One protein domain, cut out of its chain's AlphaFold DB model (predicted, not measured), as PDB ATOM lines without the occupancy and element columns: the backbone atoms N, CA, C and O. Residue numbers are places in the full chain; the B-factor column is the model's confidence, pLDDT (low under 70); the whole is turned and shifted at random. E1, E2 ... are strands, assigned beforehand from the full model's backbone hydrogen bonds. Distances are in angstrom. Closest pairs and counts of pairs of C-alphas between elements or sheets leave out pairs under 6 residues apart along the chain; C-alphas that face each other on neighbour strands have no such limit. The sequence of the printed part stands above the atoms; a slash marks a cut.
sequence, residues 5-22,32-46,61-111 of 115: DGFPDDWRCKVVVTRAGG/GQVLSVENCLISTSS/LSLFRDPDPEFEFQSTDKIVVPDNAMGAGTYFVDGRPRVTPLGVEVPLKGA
ATOM      1  N   ASP A   5      15.404  28.389 -23.743       80.12
ATOM      2  CA  ASP A   5      16.774  27.962 -23.423       80.12
ATOM      3  C   ASP A   5      17.190  26.637 -24.081       80.12
ATOM      4  O   ASP A   5      18.380  26.368 -24.235       80.12
ATOM      5  N   GLY A   6      16.225  25.823 -24.522       83.62
ATOM      6  CA  GLY A   6      16.488  24.602 -25.286       83.62
ATOM      7  C   GLY A   6      16.834  24.824 -26.765       83.62
ATOM      8  O   GLY A   6      17.209  23.864 -27.437       83.62
ATOM      9  N   PHE A   7      16.699  26.047 -27.288       86.25
ATOM     10  CA  PHE A   7      16.952  26.380 -28.694       86.25
ATOM     11  C   PHE A   7      18.278  27.132 -28.873       86.25
ATOM     12  O   PHE A   7      18.668  27.885 -27.976       86.25
ATOM     13  N   PRO A   8      18.954  26.992 -30.034       89.19
ATOM     14  CA  PRO A   8      20.156  27.764 -30.339       89.19
ATOM     15  C   PRO A   8      19.922  29.271 -30.204       89.19
ATOM     16  O   PRO A   8      18.897  29.783 -30.656       89.19
ATOM     17  N   ASP A   9      20.888  29.984 -29.630       87.50
ATOM     18  CA  ASP A   9      20.789  31.436 -29.427       87.50
ATOM     19  C   ASP A   9      20.631  32.190 -30.755       87.50
ATOM     20  O   ASP A   9      19.841  33.126 -30.834       87.50
ATOM     21  N   ASP A  10      21.276  31.713 -31.824       88.12
ATOM     22  CA  ASP A  10      21.180  32.292 -33.174       88.12
ATOM     23  C   ASP A  10      19.773  32.191 -33.793       88.12
ATOM     24  O   ASP A  10      19.491  32.833 -34.803       88.12
ATOM     25  N   TRP A  11      18.878  31.372 -33.228       88.88
ATOM     26  CA  TRP A  11      17.477  31.305 -33.662       88.88
ATOM     27  C   TRP A  11      16.598  32.325 -32.943       88.88
ATOM     28  O   TRP A  11      15.487  32.610 -33.399       88.88
ATOM     29  N   ARG A  12      17.071  32.866 -31.817       91.69
ATOM     30  CA  ARG A  12      16.352  33.877 -31.050       91.69
ATOM     31  C   ARG A  12      16.612  35.239 -31.672       91.69
ATOM     32  O   ARG A  12      17.725  35.568 -32.070       91.69
ATOM     33  N   CYS A  13      15.580  36.061 -31.737       93.12
ATOM     34  CA  CYS A  13      15.677  37.405 -32.271       93.12
ATOM     35  C   CYS A  13      15.115  38.437 -31.299       93.12
ATOM     36  O   CYS A  13      14.386  38.133 -30.349       93.12
ATOM     37  N   LYS A  14      15.494  39.686 -31.561       95.19
ATOM     38  CA  LYS A  14      14.947  40.866 -30.910       95.19
ATOM     39  C   LYS A  14      13.906  41.478 -31.830       95.19
ATOM     40  O   LYS A  14      14.257  41.979 -32.897       95.19
ATOM     41  N   VAL A  15      12.646  41.446 -31.418       95.12
ATOM     42  CA  VAL A  15      11.556  42.082 -32.158       95.12
ATOM     43  C   VAL A  15      11.291  43.480 -31.615       95.12
ATOM     44  O   VAL A  15      11.525  43.774 -30.441       95.12
ATOM     45  N   VAL A  16      10.780  44.353 -32.477       96.62
ATOM     46  CA  VAL A  16      10.301  45.675 -32.069       96.62
ATOM     47  C   VAL A  16       8.784  45.663 -32.079       96.62
ATOM     48  O   VAL A  16       8.167  45.335 -33.089       96.62
ATOM     49  N   VAL A  17       8.182  46.034 -30.957       95.44
ATOM     50  CA  VAL A  17       6.737  46.102 -30.775       95.44
ATOM     51  C   VAL A  17       6.320  47.562 -30.760       95.44
ATOM     52  O   VAL A  17       6.744  48.326 -29.897       95.44
ATOM     53  N   THR A  18       5.489  47.966 -31.711       94.94
ATOM     54  CA  THR A  18       4.796  49.251 -31.673       94.94
ATOM     55  C   THR A  18       3.379  49.027 -31.173       94.94
ATOM     56  O   THR A  18       2.578  48.352 -31.823       94.94
ATOM     57  N   ARG A  19       3.068  49.630 -30.030       92.94
ATOM     58  CA  ARG A  19       1.746  49.624 -29.415       92.94
ATOM     59  C   ARG A  19       1.095  50.979 -29.628       92.94
ATOM     60  O   ARG A  19       1.679  52.006 -29.285       92.94
ATOM     61  N   ALA A  20      -0.106  50.992 -30.197       86.62
ATOM     62  CA  ALA A  20      -0.899  52.211 -30.243       86.62
ATOM     63  C   ALA A  20      -1.251  52.635 -28.812       86.62
ATOM     64  O   ALA A  20      -1.617  51.797 -27.988       86.62
ATOM     65  N   GLY A  21      -1.112  53.924 -28.513       80.38
ATOM     66  CA  GLY A  21      -1.579  54.449 -27.241       80.38
ATOM     67  C   GLY A  21      -3.102  54.414 -27.236       80.38
ATOM     68  O   GLY A  21      -3.742  54.757 -28.231       80.38
ATOM     69  N   GLY A  22      -3.670  53.894 -26.150       82.81
ATOM     70  CA  GLY A  22      -5.113  53.870 -25.948       82.81
ATOM     71  C   GLY A  22      -5.659  55.256 -25.614       82.81
ATOM     72  O   GLY A  22      -4.994  56.273 -25.799       82.81
ATOM     73  N   GLY A  32       1.641  56.423 -28.457       88.06
ATOM     74  CA  GLY A  32       2.079  55.063 -28.756       88.06
ATOM     75  C   GLY A  32       3.418  54.735 -28.101       88.06
ATOM     76  O   GLY A  32       4.242  55.615 -27.852       88.06
ATOM     77  N   GLN A  33       3.640  53.452 -27.840       91.62
ATOM     78  CA  GLN A  33       4.868  52.942 -27.239       91.62
ATOM     79  C   GLN A  33       5.648  52.117 -28.256       91.62
ATOM     80  O   GLN A  33       5.068  51.397 -29.070       91.62
ATOM     81  N   VAL A  34       6.975  52.207 -28.194       94.00
ATOM     82  CA  VAL A  34       7.885  51.352 -28.959       94.00
ATOM     83  C   VAL A  34       8.719  50.564 -27.964       94.00
ATOM     84  O   VAL A  34       9.481  51.139 -27.192       94.00
ATOM     85  N   LEU A  35       8.545  49.248 -27.969       93.94
ATOM     86  CA  LEU A  35       9.133  48.327 -27.008       93.94
ATOM     87  C   LEU A  35      10.077  47.381 -27.746       93.94
ATOM     88  O   LEU A  35       9.749  46.833 -28.795       93.94
ATOM     89  N   SER A  36      11.272  47.210 -27.200       94.69
ATOM     90  CA  SER A  36      12.238  46.227 -27.680       94.69
ATOM     91  C   SER A  36      12.060  44.940 -26.890       94.69
ATOM     92  O   SER A  36      12.237  44.957 -25.676       94.69
ATOM     93  N   VAL A  37      11.726  43.842 -27.566       93.88
ATOM     94  CA  VAL A  37      11.463  42.554 -26.919       93.88
ATOM     95  C   VAL A  37      12.492  41.537 -27.387       93.88
ATOM     96  O   VAL A  37      12.599  41.241 -28.576       93.88
ATOM     97  N   GLU A  38      13.281  41.038 -26.444       92.62
ATOM     98  CA  GLU A  38      14.373  40.096 -26.688       92.62
ATOM     99  C   GLU A  38      13.938  38.654 -26.413       92.62
ATOM    100  O   GLU A  38      12.897  38.407 -25.796       92.62
ATOM    101  N   ASN A  39      14.768  37.704 -26.853       91.62
ATOM    102  CA  ASN A  39      14.549  36.267 -26.684       91.62
ATOM    103  C   ASN A  39      13.211  35.802 -27.276       91.62
ATOM    104  O   ASN A  39      12.430  35.125 -26.613       91.62
ATOM    105  N   CYS A  40      12.938  36.179 -28.524       92.44
ATOM    106  CA  CYS A  40      11.779  35.694 -29.267       92.44
ATOM    107  C   CYS A  40      12.191  34.625 -30.277       92.44
ATOM    108  O   CYS A  40      13.202  34.774 -30.957       92.44
ATOM    109  N   LEU A  41      11.386  33.575 -30.416       93.12
ATOM    110  CA  LEU A  41      11.529  32.573 -31.470       93.12
ATOM    111  C   LEU A  41      10.392  32.747 -32.476       93.12
ATOM    112  O   LEU A  41       9.235  32.881 -32.084       93.12
ATOM    113  N   ILE A  42      10.704  32.723 -33.768       92.44
ATOM    114  CA  ILE A  42       9.695  32.768 -34.829       92.44
ATOM    115  C   ILE A  42       9.503  31.360 -35.384       92.44
ATOM    116  O   ILE A  42      10.471  30.662 -35.673       92.44
ATOM    117  N   SER A  43       8.251  30.954 -35.563       89.12
ATOM    118  CA  SER A  43       7.865  29.758 -36.308       89.12
ATOM    119  C   SER A  43       6.985  30.151 -37.481       89.12
ATOM    120  O   SER A  43       6.164  31.066 -37.386       89.12
ATOM    121  N   THR A  44       7.106  29.418 -38.582       82.69
ATOM    122  CA  THR A  44       6.092  29.460 -39.629       82.69
ATOM    123  C   THR A  44       4.856  28.706 -39.156       82.69
ATOM    124  O   THR A  44       4.957  27.634 -38.553       82.69
ATOM    125  N   SER A  45       3.685  29.277 -39.412       69.06
ATOM    126  CA  SER A  45       2.404  28.616 -39.174       69.06
ATOM    127  C   SER A  45       1.860  28.180 -40.528       69.06
ATOM    128  O   SER A  45       2.081  28.853 -41.534       69.06
ATOM    129  N   SER A  46       1.198  27.022 -40.601       56.88
ATOM    130  CA  SER A  46       0.693  26.511 -41.878       56.88
ATOM    131  C   SER A  46      -0.232  27.538 -42.540       56.88
ATOM    132  O   SER A  46      -1.275  27.890 -41.987       56.88
ATOM    133  N   LEU A  61       2.514  33.571 -39.104       90.94
ATOM    134  CA  LEU A  61       3.632  33.142 -38.260       90.94
ATOM    135  C   LEU A  61       3.152  32.975 -36.815       90.94
ATOM    136  O   LEU A  61       2.097  33.486 -36.447       90.94
ATOM    137  N   SER A  62       3.944  32.300 -35.991       92.25
ATOM    138  CA  SER A  62       3.788  32.298 -34.536       92.25
ATOM    139  C   SER A  62       5.084  32.797 -33.905       92.25
ATOM    140  O   SER A  62       6.166  32.317 -34.244       92.25
ATOM    141  N   LEU A  63       4.981  33.759 -32.991       93.06
ATOM    142  CA  LEU A  63       6.085  34.193 -32.138       93.06
ATOM    143  C   LEU A  63       5.977  33.488 -30.792       93.06
ATOM    144  O   LEU A  63       4.920  33.495 -30.169       93.06
ATOM    145  N   PHE A  64       7.078  32.912 -30.327       92.75
ATOM    146  CA  PHE A  64       7.185  32.301 -29.012       92.75
ATOM    147  C   PHE A  64       8.102  33.130 -28.119       92.75
ATOM    148  O   PHE A  64       9.162  33.589 -28.551       92.75
ATOM    149  N   ARG A  65       7.688  33.311 -26.867       91.44
ATOM    150  CA  ARG A  65       8.474  33.959 -25.813       91.44
ATOM    151  C   ARG A  65       8.262  33.232 -24.494       91.44
ATOM    152  O   ARG A  65       7.168  32.727 -24.240       91.44
ATOM    153  N   ASP A  66       9.266  33.220 -23.628       90.69
ATOM    154  CA  ASP A  66       9.029  32.834 -22.241       90.69
ATOM    155  C   ASP A  66       8.016  33.783 -21.573       90.69
ATOM    156  O   ASP A  66       7.967  34.971 -21.911       90.69
ATOM    157  N   PRO A  67       7.180  33.284 -20.646       87.12
ATOM    158  CA  PRO A  67       6.252  34.131 -19.910       87.12
ATOM    159  C   PRO A  67       7.000  35.222 -19.139       87.12
ATOM    160  O   PRO A  67       7.926  34.925 -18.384       87.12
ATOM    161  N   ASP A  68       6.557  36.465 -19.299       87.06
ATOM    162  CA  ASP A  68       7.123  37.638 -18.641       87.06
ATOM    163  C   ASP A  68       6.021  38.304 -17.796       87.06
ATOM    164  O   ASP A  68       4.987  38.683 -18.349       87.06
ATOM    165  N   PRO A  69       6.171  38.408 -16.463       84.12
ATOM    166  CA  PRO A  69       5.149  39.012 -15.611       84.12
ATOM    167  C   PRO A  69       5.002  40.527 -15.817       84.12
ATOM    168  O   PRO A  69       3.987  41.089 -15.412       84.12
ATOM    169  N   GLU A  70       5.993  41.187 -16.423       87.31
ATOM    170  CA  GLU A  70       6.010  42.637 -16.644       87.31
ATOM    171  C   GLU A  70       5.627  43.016 -18.081       87.31
ATOM    172  O   GLU A  70       5.413  44.193 -18.382       87.31
ATOM    173  N   PHE A  71       5.508  42.032 -18.978       88.00
ATOM    174  CA  PHE A  71       5.183  42.267 -20.378       88.00
ATOM    175  C   PHE A  71       4.242  41.206 -20.947       88.00
ATOM    176  O   PHE A  71       4.544  40.016 -20.982       88.00
ATOM    177  N   GLU A  72       3.160  41.675 -21.560       91.00
ATOM    178  CA  GLU A  72       2.302  40.864 -22.416       91.00
ATOM    179  C   GLU A  72       2.160  41.493 -23.803       91.00
ATOM    180  O   GLU A  72       2.100  42.719 -23.957       91.00
ATOM    181  N   PHE A  73       2.069  40.640 -24.821       91.62
ATOM    182  CA  PHE A  73       1.661  41.066 -26.154       91.62
ATOM    183  C   PHE A  73       0.158  41.353 -26.168       91.62
ATOM    184  O   PHE A  73      -0.638  40.609 -25.598       91.62
ATOM    185  N   GLN A  74      -0.239  42.416 -26.858       91.44
ATOM    186  CA  GLN A  74      -1.630  42.821 -27.023       91.44
ATOM    187  C   GLN A  74      -2.080  42.602 -28.464       91.44
ATOM    188  O   GLN A  74      -1.294  42.681 -29.403       91.44
ATOM    189  N   SER A  75      -3.377  42.367 -28.667       89.25
ATOM    190  CA  SER A  75      -3.942  42.128 -30.004       89.25
ATOM    191  C   SER A  75      -3.800  43.317 -30.962       89.25
ATOM    192  O   SER A  75      -3.943  43.160 -32.167       89.25
ATOM    193  N   THR A  76      -3.557  44.516 -30.432       89.31
ATOM    194  CA  THR A  76      -3.329  45.750 -31.198       89.31
ATOM    195  C   THR A  76      -1.855  45.995 -31.512       89.31
ATOM    196  O   THR A  76      -1.528  47.006 -32.133       89.31
ATOM    197  N   ASP A  77      -0.959  45.112 -31.070       93.12
ATOM    198  CA  ASP A  77       0.467  45.281 -31.291       93.12
ATOM    199  C   ASP A  77       0.842  45.038 -32.751       93.12
ATOM    200  O   ASP A  77       0.429  44.069 -33.397       93.12
ATOM    201  N   LYS A  78       1.708  45.923 -33.237       94.38
ATOM    202  CA  LYS A  78       2.461  45.755 -34.472       94.38
ATOM    203  C   LYS A  78       3.860  45.271 -34.117       94.38
ATOM    204  O   LYS A  78       4.535  45.888 -33.299       94.38
ATOM    205  N   ILE A  79       4.307  44.199 -34.751       94.75
ATOM    206  CA  ILE A  79       5.577  43.537 -34.468       94.75
ATOM    207  C   ILE A  79       6.458  43.604 -35.711       94.75
ATOM    208  O   ILE A  79       6.043  43.229 -36.805       94.75
ATOM    209  N   VAL A  80       7.687  44.079 -35.541       95.31
ATOM    210  CA  VAL A  80       8.723  44.080 -36.571       95.31
ATOM    211  C   VAL A  80       9.733  42.994 -36.231       95.31
ATOM    212  O   VAL A  80      10.422  43.068 -35.210       95.31
ATOM    213  N   VAL A  81       9.795  41.982 -37.092       93.81
ATOM    214  CA  VAL A  81      10.783  40.902 -37.048       93.81
ATOM    215  C   VAL A  81      12.007  41.361 -37.848       93.81
ATOM    216  O   VAL A  81      11.830  41.795 -38.990       93.81
ATOM    217  N   PRO A  82      13.226  41.312 -37.279       93.06
ATOM    218  CA  PRO A  82      14.414  41.880 -37.912       93.06
ATOM    219  C   PRO A  82      14.853  41.084 -39.150       93.06
ATOM    220  O   PRO A  82      14.591  39.886 -39.252       93.06
ATOM    221  N   ASP A  83      15.572  41.741 -40.064       90.00
ATOM    222  CA  ASP A  83      15.968  41.191 -41.377       90.00
ATOM    223  C   ASP A  83      16.851  39.938 -41.307       90.00
ATOM    224  O   ASP A  83      16.911  39.153 -42.251       90.00
ATOM    225  N   ASN A  84      17.550  39.741 -40.189       86.19
ATOM    226  CA  ASN A  84      18.400  38.579 -39.950       86.19
ATOM    227  C   ASN A  84      17.649  37.385 -39.337       86.19
ATOM    228  O   ASN A  84      18.264  36.342 -39.125       86.19
ATOM    229  N   ALA A  85      16.357  37.523 -39.032       87.56
ATOM    230  CA  ALA A  85      15.536  36.455 -38.480       87.56
ATOM    231  C   ALA A  85      14.658  35.794 -39.553       87.56
ATOM    232  O   ALA A  85      14.300  36.386 -40.575       87.56
ATOM    233  N   MET A  86      14.265  34.544 -39.302       84.12
ATOM    234  CA  MET A  86      13.292  33.856 -40.146       84.12
ATOM    235  C   MET A  86      11.959  34.615 -40.140       84.12
ATOM    236  O   MET A  86      11.447  34.968 -39.079       84.12
ATOM    237  N   GLY A  87      11.377  34.825 -41.323       85.50
ATOM    238  CA  GLY A  87      10.111  35.546 -41.444       85.50
ATOM    239  C   GLY A  87      10.241  37.044 -41.175       85.50
ATOM    240  O   GLY A  87       9.283  37.640 -40.699       85.50
ATOM    241  N   ALA A  88      11.400  37.648 -41.464       90.75
ATOM    242  CA  ALA A  88      11.604  39.093 -41.423       90.75
ATOM    243  C   ALA A  88      10.441  39.875 -42.052       90.75
ATOM    244  O   ALA A  88       9.864  39.464 -43.063       90.75
ATOM    245  N   GLY A  89      10.093  41.005 -41.441       91.06
ATOM    246  CA  GLY A  89       9.016  41.859 -41.922       91.06
ATOM    247  C   GLY A  89       8.150  42.432 -40.812       91.06
ATOM    248  O   GLY A  89       8.474  42.389 -39.625       91.06
ATOM    249  N   THR A  90       7.027  43.006 -41.227       92.69
ATOM    250  CA  THR A  90       6.055  43.637 -40.336       92.69
ATOM    251  C   THR A  90       4.806  42.777 -40.220       92.69
ATOM    252  O   THR A  90       4.190  42.421 -41.225       92.69
ATOM    253  N   TYR A  91       4.404  42.521 -38.983       93.19
ATOM    254  CA  TYR A  91       3.268  41.685 -38.635       93.19
ATOM    255  C   TYR A  91       2.374  42.381 -37.614       93.19
ATOM    256  O   TYR A  91       2.793  43.292 -36.901       93.19
ATOM    257  N   PHE A  92       1.138  41.917 -37.527       93.00
ATOM    258  CA  PHE A  92       0.189  42.277 -36.485       93.00
ATOM    259  C   PHE A  92      -0.169  41.033 -35.686       93.00
ATOM    260  O   PHE A  92      -0.204  39.932 -36.241       93.00
ATOM    261  N   VAL A  93      -0.459  41.204 -34.399       92.75
ATOM    262  CA  VAL A  93      -0.963  40.101 -33.577       92.75
ATOM    263  C   VAL A  93      -2.326  39.645 -34.111       92.75
ATOM    264  O   VAL A  93      -3.241  40.445 -34.313       92.75
ATOM    265  N   ASP A  94      -2.461  38.345 -34.365       91.69
ATOM    266  CA  ASP A  94      -3.649  37.717 -34.945       91.69
ATOM    267  C   ASP A  94      -4.455  36.954 -33.888       91.69
ATOM    268  O   ASP A  94      -4.433  35.728 -33.783       91.69
ATOM    269  N   GLY A  95      -5.170  37.707 -33.055       87.62
ATOM    270  CA  GLY A  95      -5.993  37.164 -31.980       87.62
ATOM    271  C   GLY A  95      -5.325  37.282 -30.614       87.62
ATOM    272  O   GLY A  95      -4.669  38.277 -30.315       87.62
ATOM    273  N   ARG A  96      -5.571  36.304 -29.733       87.88
ATOM    274  CA  ARG A  96      -5.063  36.330 -28.354       87.88
ATOM    275  C   ARG A  96      -3.801  35.478 -28.225       87.88
ATOM    276  O   ARG A  96      -3.848  34.318 -28.651       87.88
ATOM    277  N   PRO A  97      -2.737  35.999 -27.587       90.50
ATOM    278  CA  PRO A  97      -1.629  35.176 -27.130       90.50
ATOM    279  C   PRO A  97      -2.118  34.011 -26.266       90.50
ATOM    280  O   PRO A  97      -3.094  34.138 -25.521       90.50
ATOM    281  N   ARG A  98      -1.451  32.863 -26.373       90.06
ATOM    282  CA  ARG A  98      -1.820  31.627 -25.678       90.06
ATOM    283  C   ARG A  98      -0.641  31.113 -24.883       90.06
ATOM    284  O   ARG A  98       0.473  31.054 -25.384       90.06
ATOM    285  N   VAL A  99      -0.898  30.684 -23.655       88.75
ATOM    286  CA  VAL A  99       0.106  29.960 -22.877       88.75
ATOM    287  C   VAL A  99       0.130  28.513 -23.363       88.75
ATOM    288  O   VAL A  99      -0.897  27.837 -23.403       88.75
ATOM    289  N   THR A 100       1.310  28.049 -23.739       85.75
ATOM    290  CA  THR A 100       1.597  26.711 -24.255       85.75
ATOM    291  C   THR A 100       2.734  26.084 -23.441       85.75
ATOM    292  O   THR A 100       3.417  26.784 -22.686       85.75
ATOM    293  N   PRO A 101       3.014  24.781 -23.605       83.38
ATOM    294  CA  PRO A 101       4.207  24.176 -23.020       83.38
ATOM    295  C   PRO A 101       5.534  24.807 -23.475       83.38
ATOM    296  O   PRO A 101       6.533  24.583 -22.802       83.38
ATOM    297  N   LEU A 102       5.553  25.571 -24.580       79.81
ATOM    298  CA  LEU A 102       6.727  26.292 -25.098       79.81
ATOM    299  C   LEU A 102       6.822  27.753 -24.617       79.81
ATOM    300  O   LEU A 102       7.671  28.498 -25.095       79.81
ATOM    301  N   GLY A 103       5.961  28.168 -23.685       87.50
ATOM    302  CA  GLY A 103       5.836  29.558 -23.250       87.50
ATOM    303  C   GLY A 103       4.604  30.223 -23.855       87.50
ATOM    304  O   GLY A 103       3.576  29.581 -24.062       87.50
ATOM    305  N   VAL A 104       4.680  31.520 -24.122       91.19
ATOM    306  CA  VAL A 104       3.601  32.288 -24.747       91.19
ATOM    307  C   VAL A 104       3.735  32.204 -26.262       91.19
ATOM    308  O   VAL A 104       4.730  32.655 -26.820       91.19
ATOM    309  N   GLU A 105       2.721  31.649 -26.916       92.75
ATOM    310  CA  GLU A 105       2.544  31.691 -28.363       92.75
ATOM    311  C   GLU A 105       1.718  32.919 -28.748       92.75
ATOM    312  O   GLU A 105       0.607  33.125 -28.255       92.75
ATOM    313  N   VAL A 106       2.240  33.715 -29.671       93.62
ATOM    314  CA  VAL A 106       1.602  34.901 -30.226       93.62
ATOM    315  C   VAL A 106       1.373  34.650 -31.714       93.62
ATOM    316  O   VAL A 106       2.330  34.703 -32.490       93.62
ATOM    317  N   PRO A 107       0.136  34.356 -32.138       93.06
ATOM    318  CA  PRO A 107      -0.180  34.247 -33.557       93.06
ATOM    319  C   PRO A 107       0.018  35.603 -34.243       93.06
ATOM    320  O   PRO A 107      -0.361  36.641 -33.700       93.06
ATOM    321  N   LEU A 108       0.614  35.592 -35.432       92.38
ATOM    322  CA  LEU A 108       0.954  36.769 -36.225       92.38
ATOM    323  C   LEU A 108       0.378  36.660 -37.635       92.38
ATOM    324  O   LEU A 108       0.449  35.605 -38.270       92.38
ATOM    325  N   LYS A 109      -0.088  37.791 -38.164       89.88
ATOM    326  CA  LYS A 109      -0.470  37.961 -39.569       89.88
ATOM    327  C   LYS A 109       0.363  39.055 -40.223       89.88
ATOM    328  O   LYS A 109       0.593  40.103 -39.619       89.88
ATOM    329  N   GLY A 110       0.844  38.804 -41.438       85.31
ATOM    330  CA  GLY A 110       1.615  39.783 -42.203       85.31
ATOM    331  C   GLY A 110       0.803  41.046 -42.483       85.31
ATOM    332  O   GLY A 110      -0.409  40.978 -42.683       85.31
ATOM    333  N   ALA A 111       1.474  42.198 -42.495       71.00
ATOM    334  CA  ALA A 111       0.896  43.399 -43.080       71.00
ATOM    335  C   ALA A 111       0.659  43.146 -44.576       71.00
ATOM    336  O   ALA A 111       1.561  42.682 -45.272       71.00
TER     337      ALA A 111
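Overview. This is residues 5 to 22, 32 to 46 and 61 to 111 of the 115 residues of an uncharacterized protein of Arthrobacter sp. JUb115 (UniProt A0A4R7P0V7). This is a small closed barrel of six antiparallel strands, in the ring order E1, E2, E3, E7, E5, E4 and back to E1. Its longest strand, E2, runs beside E1 as a long ribbon, then bends by 85 degrees at residue 39 and pairs with E3; the short strand E6 is paired onto E7 without being in the ring. The printed part has 84 residues, with no named helix and seven named strands, E1 to E7 along the chain: the class is all strand. It is compact, with a radius of gyration of the C-alphas of 11.8 A, and spans 36 by 27 by 25 A.

Along the chain. Find C-alpha 12 at (16.352, 33.877, -31.050); from there E1, residues 12 to 19, runs 21.5 A. E2, residues 33 to 44, starts at C-alpha 33 at (4.868, 52.942, -27.239) and measures 26.6 A from first to last C-alpha. Next come E3, residues 61 to 65, 13.4 A; E4, residues 78 to 81, 10.0 A; E5, residues 89 to 93, 13.1 A; and E6, residues 98 to 100, 6.2 A. E7, residues 103 to 110, runs 21.9 A and ends at C-alpha 110 at (1.615, 39.783, -42.203).

Arrangement. Walk round the barrel from E1, where each neighbour pair is antiparallel. Look first at E1 and E2: N 15 and O 37 are 2.8 A apart, within hydrogen-bond range, as are N 19 and O 33 at 2.8 A. E3 lies on the other side of E2 from E1, and N 43 of E2 is within hydrogen-bond range of O 62 of E3, at 2.8 A. From E3 to E7, read N 106 and O 63, 2.7 A. E7 and E5 are the next neighbours, with N 92 and O 109 at 2.8 A and N 109 and O 92 at 2.9 A, both within hydrogen-bond range. E5 and E4 are a hairpin, with N 91 and O 79 at 2.8 A. E4 and E1 close the ring, with N 80 and O 16 at 2.8 A. E6 and E7 are also a hairpin, with N 98 and O 105 at 2.8 A; E6 lies on the same side of E7 as E5. Among the strands that stay apart are E1 and E7, and E2 and E5.

Size, cuts and confidence. The two C-alphas farthest apart are those of Pro 8 and Gly 22, 36.6 A. Look for two cuts: residues 23 to 31 are not printed, with C-alphas 22 and 32 7.8 A apart, and residues 47 to 60 are not printed, with C-alphas 46 and 61 8.1 A apart. The link from E3 to E4, residues 66 to 77, is long. The mean pLDDT of the printed part is 89.2, and residues 45 to 46 are under 70.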